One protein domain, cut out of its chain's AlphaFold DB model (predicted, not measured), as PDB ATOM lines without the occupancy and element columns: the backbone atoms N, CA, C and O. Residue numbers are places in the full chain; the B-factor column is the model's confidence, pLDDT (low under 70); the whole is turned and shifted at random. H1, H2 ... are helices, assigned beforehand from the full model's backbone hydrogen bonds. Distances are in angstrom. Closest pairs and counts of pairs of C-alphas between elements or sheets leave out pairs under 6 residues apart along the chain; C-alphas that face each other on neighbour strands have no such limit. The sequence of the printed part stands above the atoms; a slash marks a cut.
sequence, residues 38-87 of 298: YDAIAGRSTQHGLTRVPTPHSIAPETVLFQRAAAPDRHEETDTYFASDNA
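Overview. This is residues 38 to 87 of the 298 residues of an uncharacterized protein of Pseudogymnoascus sp. VKM F-4513 (FW-928) (UniProt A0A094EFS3). What shape is this? It has little regular structure: a small body, with H1 and the looping residues 42 to 60 at one end, leads through H2 into a tail whose residues 67 to 73, 75 to 80 and 82 to 87 stick out. What builds it? The printed part has 50 residues with two named helices, H1 then H2, and no named strand; the class is all helix, with 10 residues in named elements. It is loose, radius of gyration of the C-alphas 13.1 A, spanning 38 by 24 by 15 A.

Arrangement. Do the helices meet? H2, residues 61 to 66, and H1, residues 38 to 41, only just touch, with 3 pairs of C-alphas within 8 A; the closest, of Ala 40 and Pro 61, are 5.0 A apart. What of their backbones? In H2 every O i to N i+4 pair is within hydrogen-bond range; H1 is too short for such a pair.

Along the chain. Where is H2? It runs 8.9 A from C-alpha 61 at (242.396, 234.464, 78.782) to C-alpha 66. Where is H1? It begins at (234.505, 232.479, 78.129), C-alpha 38.

Size, cuts and confidence. How large? The two C-alphas farthest apart, of Arg 52 and Ala 87, are 38.8 A apart. Any cut or weakness? The printed part has no cut; H1 to H2 is a long link; pLDDT is under 70 at residues 81 to 84 and 86 to 87.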
ATOM      1  N   TYR A  38     235.593 231.504  78.204       92.06
ATOM      2  CA  TYR A  38     234.505 232.479  78.129       92.06
ATOM      3  C   TYR A  38     234.389 233.333  79.391       92.06
ATOM      4  O   TYR A  38     234.098 234.522  79.310       92.06
ATOM      5  N   ASP A  39     234.633 232.744  80.564       92.12
ATOM      6  CA  ASP A  39     234.606 233.486  81.820       92.12
ATOM      7  C   ASP A  39     235.813 234.427  81.949       92.12
ATOM      8  O   ASP A  39     235.676 235.492  82.543       92.12
ATOM      9  N   ALA A  40     236.957 234.085  81.350       92.19
ATOM     10  CA  ALA A  40     238.124 234.961  81.289       92.19
ATOM     11  C   ALA A  40     237.923 236.150  80.352       92.19
ATOM     12  O   ALA A  40     238.126 237.290  80.760       92.19
ATOM     13  N   ILE A  41     237.417 235.898  79.142       93.25
ATOM     14  CA  ILE A  41     237.092 236.952  78.169       93.25
ATOM     15  C   ILE A  41     236.009 237.887  78.722       93.25
ATOM     16  O   ILE A  41     236.071 239.098  78.539       93.25
ATOM     17  N   ALA A  42     235.041 237.348  79.468       92.88
ATOM     18  CA  ALA A  42     234.023 238.147  80.147       92.88
ATOM     19  C   ALA A  42     234.543 238.904  81.391       92.88
ATOM     20  O   ALA A  42     233.748 239.538  82.085       92.88
ATOM     21  N   GLY A  43     235.833 238.806  81.732       93.00
ATOM     22  CA  GLY A  43     236.438 239.459  82.899       93.00
ATOM     23  C   GLY A  43     236.024 238.862  84.252       93.00
ATOM     24  O   GLY A  43     236.188 239.497  85.295       93.00
ATOM     25  N   ARG A  44     235.446 237.656  84.254       90.94
ATOM     26  CA  ARG A  44     234.869 236.974  85.425       90.94
ATOM     27  C   ARG A  44     235.784 235.925  86.057       90.94
ATOM     28  O   ARG A  44     235.425 235.348  87.081       90.94
ATOM     29  N   SER A  45     236.940 235.621  85.470       92.25
ATOM     30  CA  SER A  45     237.909 234.701  86.078       92.25
ATOM     31  C   SER A  45     238.956 235.467  86.872       92.25
ATOM     32  O   SER A  45     239.655 236.298  86.308       92.25
ATOM     33  N   THR A  46     239.114 235.160  88.155       89.38
ATOM     34  CA  THR A  46     240.173 235.708  89.020       89.38
ATOM     35  C   THR A  46     241.010 234.568  89.603       89.38
ATOM     36  O   THR A  46     240.579 233.413  89.587       89.38
ATOM     37  N   GLN A  47     242.174 234.874  90.184       85.56
ATOM     38  CA  GLN A  47     243.017 233.873  90.871       85.56
ATOM     39  C   GLN A  47     242.303 233.199  92.045       85.56
ATOM     40  O   GLN A  47     242.620 232.072  92.414       85.56
ATOM     41  N   HIS A  48     241.293 233.867  92.602       82.62
ATOM     42  CA  HIS A  48     240.498 233.366  93.717       82.62
ATOM     43  C   HIS A  48     239.221 232.634  93.274       82.62
ATOM     44  O   HIS A  48     238.499 232.100  94.117       82.62
ATOM     45  N   GLY A  49     238.955 232.563  91.965       84.56
ATOM     46  CA  GLY A  49     237.826 231.842  91.382       84.56
ATOM     47  C   GLY A  49     236.971 232.687  90.436       84.56
ATOM     48  O   GLY A  49     237.386 233.729  89.932       84.56
ATOM     49  N   LEU A  50     235.756 232.205  90.180       87.31
ATOM     50  CA  LEU A  50     234.777 232.851  89.304       87.31
ATOM     51  C   LEU A  50     234.002 233.947  90.045       87.31
ATOM     52  O   LEU A  50     233.373 233.685  91.071       87.31
ATOM     53  N   THR A  51     233.982 235.153  89.487       88.00
ATOM     54  CA  THR A  51     233.155 236.275  89.940       88.00
ATOM     55  C   THR A  51     231.915 236.403  89.055       88.00
ATOM     56  O   THR A  51     231.910 236.036  87.883       88.00
ATOM     57  N   ARG A  52     230.805 236.914  89.602       85.88
ATOM     58  CA  ARG A  52     229.586 237.158  88.802       85.88
ATOM     59  C   ARG A  52     229.681 238.423  87.954       85.88
ATOM     60  O   ARG A  52     229.034 238.512  86.917       85.88
ATOM     61  N   VAL A  53     230.478 239.381  88.414       88.62
ATOM     62  CA  VAL A  53     230.672 240.691  87.794       88.62
ATOM     63  C   VAL A  53     232.087 240.736  87.216       88.62
ATOM     64  O   VAL A  53     232.994 240.205  87.869       88.62
ATOM     65  N   PRO A  54     232.288 241.328  86.025       89.75
ATOM     66  CA  PRO A  54     233.618 241.579  85.493       89.75
ATOM     67  C   PRO A  54     234.456 242.368  86.498       89.75
ATOM     68  O   PRO A  54     233.964 243.315  87.114       89.75
ATOM     69  N   THR A  55     235.707 241.970  86.693       86.88
ATOM     70  CA  THR A  55     236.610 242.624  87.646       86.88
ATOM     71  C   THR A  55     237.880 243.091  86.949       86.88
ATOM     72  O   THR A  55     238.330 242.428  86.018       86.88
ATOM     73  N   PRO A  56     238.507 244.185  87.416       86.94
ATOM     74  CA  PRO A  56     239.780 244.653  86.864       86.94
ATOM     75  C   PRO A  56     240.942 243.691  87.149       86.94
ATOM     76  O   PRO A  56     241.980 243.767  86.505       86.94
ATOM     77  N   HIS A  57     240.776 242.775  88.107       87.06
ATOM     78  CA  HIS A  57     241.754 241.739  88.448       87.06
ATOM     79  C   HIS A  57     241.447 240.413  87.743       87.06
ATOM     80  O   HIS A  57     241.721 239.333  88.279       87.06
ATOM     81  N   SER A  58     240.831 240.488  86.561       90.94
ATOM     82  CA  SER A  58     240.578 239.308  85.757       90.94
ATOM     83  C   SER A  58     241.886 238.731  85.232       90.94
ATOM     84  O   SER A  58     242.732 239.439  84.691       90.94
ATOM     85  N   ILE A  59     242.020 237.423  85.380       89.50
ATOM     86  CA  ILE A  59     243.064 236.625  84.761       89.50
ATOM     87  C   ILE A  59     242.948 236.746  83.238       89.50
ATOM     88  O   ILE A  59     241.849 236.663  82.688       89.50
ATOM     89  N   ALA A  60     244.090 236.906  82.573       88.56
ATOM     90  CA  ALA A  60     244.155 236.996  81.127       88.56
ATOM     91  C   ALA A  60     243.751 235.654  80.472       88.56
ATOM     92  O   ALA A  60     244.096 234.583  80.991       88.56
ATOM     93  N   PRO A  61     242.986 235.667  79.372       88.12
ATOM     94  CA  PRO A  61     242.396 234.464  78.782       88.12
ATOM     95  C   PRO A  61     243.425 233.382  78.433       88.12
ATOM     96  O   PRO A  61     243.162 232.195  78.638       88.12
ATOM     97  N   GLU A  62     244.612 233.783  77.990       82.94
ATOM     98  CA  GLU A  62     245.732 232.897  77.696       82.94
ATOM     99  C   GLU A  62     246.138 232.088  78.929       82.94
ATOM    100  O   GLU A  62     246.264 230.868  78.872       82.94
ATOM    101  N   THR A  63     246.229 232.717  80.098       86.38
ATOM    102  CA  THR A  63     246.620 232.003  81.318       86.38
ATOM    103  C   THR A  63     245.557 230.993  81.768       86.38
ATOM    104  O   THR A  63     245.911 229.943  82.297       86.38
ATOM    105  N   VAL A  64     244.269 231.221  81.480       87.94
ATOM    106  CA  VAL A  64     243.197 230.232  81.734       87.94
ATOM    107  C   VAL A  64     243.268 229.040  80.775       87.94
ATOM    108  O   VAL A  64     242.896 227.926  81.155       87.94
ATOM    109  N   LEU A  65     243.738 229.243  79.541       83.25
ATOM    110  CA  LEU A  65     243.976 228.150  78.594       83.25
ATOM    111  C   LEU A  65     245.157 227.287  79.029       83.25
ATOM    112  O   LEU A  65     245.022 226.063  79.073       83.25
ATOM    113  N   PHE A  66     246.268 227.919  79.413       83.19
ATOM    114  CA  PHE A  66     247.528 227.230  79.699       83.19
ATOM    115  C   PHE A  66     247.648 226.673  81.128       83.19
ATOM    116  O   PHE A  66     248.473 225.806  81.377       83.19
ATOM    117  N   GLN A  67     246.794 227.084  82.070       82.06
ATOM    118  CA  GLN A  67     246.742 226.489  83.420       82.06
ATOM    119  C   GLN A  67     246.016 225.132  83.477       82.06
ATOM    120  O   GLN A  67     245.918 224.517  84.542       82.06
ATOM    121  N   ARG A  68     245.459 224.652  82.360       82.50
ATOM    122  CA  ARG A  68     244.754 223.366  82.314       82.50
ATOM    123  C   ARG A  68     245.754 222.215  82.307       82.50
ATOM    124  O   ARG A  68     246.752 222.261  81.606       82.50
ATOM    125  N   ALA A  69     245.423 221.132  83.009       78.75
ATOM    126  CA  ALA A  69     246.293 219.959  83.151       78.75
ATOM    127  C   ALA A  69     246.676 219.260  81.826       78.75
ATOM    128  O   ALA A  69     247.588 218.445  81.821       78.75
ATOM    129  N   ALA A  70     245.977 219.556  80.725       79.00
ATOM    130  CA  ALA A  70     246.251 219.029  79.386       79.00
ATOM    131  C   ALA A  70     246.661 220.129  78.386       79.00
ATOM    132  O   ALA A  70     246.543 219.933  77.178       79.00
ATOM    133  N   ALA A  71     247.063 221.307  78.869       81.44
ATOM    134  CA  ALA A  71     247.579 222.350  77.998       81.44
ATOM    135  C   ALA A  71     248.959 221.939  77.445       81.44
ATOM    136  O   ALA A  71     249.783 221.442  78.218       81.44
ATOM    137  N   PRO A  72     249.219 222.130  76.140       81.75
ATOM    138  CA  PRO A  72     250.559 221.990  75.580       81.75
ATOM    139  C   PRO A  72     251.555 222.913  76.290       81.75
ATOM    140  O   PRO A  72     251.184 224.015  76.706       81.75
ATOM    141  N   ASP A  73     252.804 222.463  76.414       79.94
ATOM    142  CA  ASP A  73     253.874 223.276  76.990       79.94
ATOM    143  C   ASP A  73     254.150 224.476  76.071       79.94
ATOM    144  O   ASP A  73     254.234 224.323  74.848       79.94
ATOM    145  N   ARG A  74     254.210 225.682  76.642       75.31
ATOM    146  CA  ARG A  74     254.327 226.927  75.874       75.31
ATOM    147  C   ARG A  74     255.772 227.393  75.925       75.31
ATOM    148  O   ARG A  74     256.258 227.798  76.978       75.31
ATOM    149  N   HIS A  75     256.437 227.378  74.781       78.94
ATOM    150  CA  HIS A  75     257.733 228.024  74.616       78.94
ATOM    151  C   HIS A  75     257.526 229.334  73.860       78.94
ATOM    152  O   HIS A  75     256.809 229.350  72.862       78.94
ATOM    153  N   GLU A  76     258.158 230.417  74.318       76.12
ATOM    154  CA  GLU A  76     258.059 231.744  73.682       76.12
ATOM    155  C   GLU A  76     258.430 231.694  72.187       76.12
ATOM    156  O   GLU A  76     257.845 232.401  71.377       76.12
ATOM    157  N   GLU A  77     259.341 230.794  71.810       73.38
ATOM    158  CA  GLU A  77     259.848 230.628  70.443       73.38
ATOM    159  C   GLU A  77     258.873 229.922  69.482       73.38
ATOM    160  O   GLU A  77     258.944 230.128  68.274       73.38
ATOM    161  N   THR A  78     257.980 229.064  69.988       72.75
ATOM    162  CA  THR A  78     257.061 228.238  69.166       72.75
ATOM    163  C   THR A  78     255.595 228.560  69.429       72.75
ATOM    164  O   THR A  78     254.693 227.808  69.051       72.75
ATOM    165  N   ASP A  79     255.346 229.690  70.082       75.88
ATOM    166  CA  ASP A  79     254.007 230.096  70.447       75.88
ATOM    167  C   ASP A  79     253.171 230.428  69.209       75.88
ATOM    168  O   ASP A  79     253.413 231.398  68.490       75.88
ATOM    169  N   THR A  80     252.130 229.629  68.991       71.12
ATOM    170  CA  THR A  80     251.183 229.802  67.888       71.12
ATOM    171  C   THR A  80     250.458 231.148  67.957       71.12
ATOM    172  O   THR A  80     250.021 231.656  66.929       71.12
ATOM    173  N   TYR A  81     250.337 231.752  69.145       68.81
ATOM    174  CA  TYR A  81     249.662 233.039  69.314       68.81
ATOM    175  C   TYR A  81     250.399 234.198  68.622       68.81
ATOM    176  O   TYR A  81     249.749 235.113  68.126       68.81
ATOM    177  N   PHE A  82     251.731 234.131  68.527       68.62
ATOM    178  CA  PHE A  82     252.570 235.127  67.847       68.62
ATOM    179  C   PHE A  82     253.012 234.668  66.451       68.62
ATOM    180  O   PHE A  82     253.952 235.207  65.873       68.62
ATOM    181  N   ALA A  83     252.328 233.681  65.865       69.06
ATOM    182  CA  ALA A  83     252.636 233.215  64.514       69.06
ATOM    183  C   ALA A  83     252.497 234.326  63.455       69.06
ATOM    184  O   ALA A  83     253.164 234.263  62.427       69.06
ATOM    185  N   SER A  84     251.683 235.357  63.720       66.94
ATOM    186  CA  SER A  84     251.574 236.551  62.872       66.94
ATOM    187  C   SER A  84     252.883 237.323  62.750       66.94
ATOM    188  O   SER A  84     253.147 237.897  61.700       66.94
ATOM    189  N   ASP A  85     253.712 237.321  63.792       70.94
ATOM    190  CA  ASP A  85     254.966 238.081  63.811       70.94
ATOM    191  C   ASP A  85     256.029 237.404  62.934       70.94
ATOM    192  O   ASP A  85     256.936 238.057  62.423       70.94
ATOM    193  N   ASN A  86     255.866 236.097  62.711       65.56
ATOM    194  CA  ASN A  86     256.662 235.293  61.790       65.56
ATOM    195  C   ASN A  86     255.981 235.112  60.422       65.56
ATOM    196  O   ASN A  86     256.455 234.315  59.608       65.56
ATOM    197  N   ALA A  87     254.856 235.791  60.160       69.38
ATOM    198  CA  ALA A  87     254.203 235.719  58.861       69.38
ATOM    199  C   ALA A  87     255.148 236.258  57.775       69.38
ATOM    200  O   ALA A  87     255.877 237.225  57.988       69.38
TER     201      ALA A  87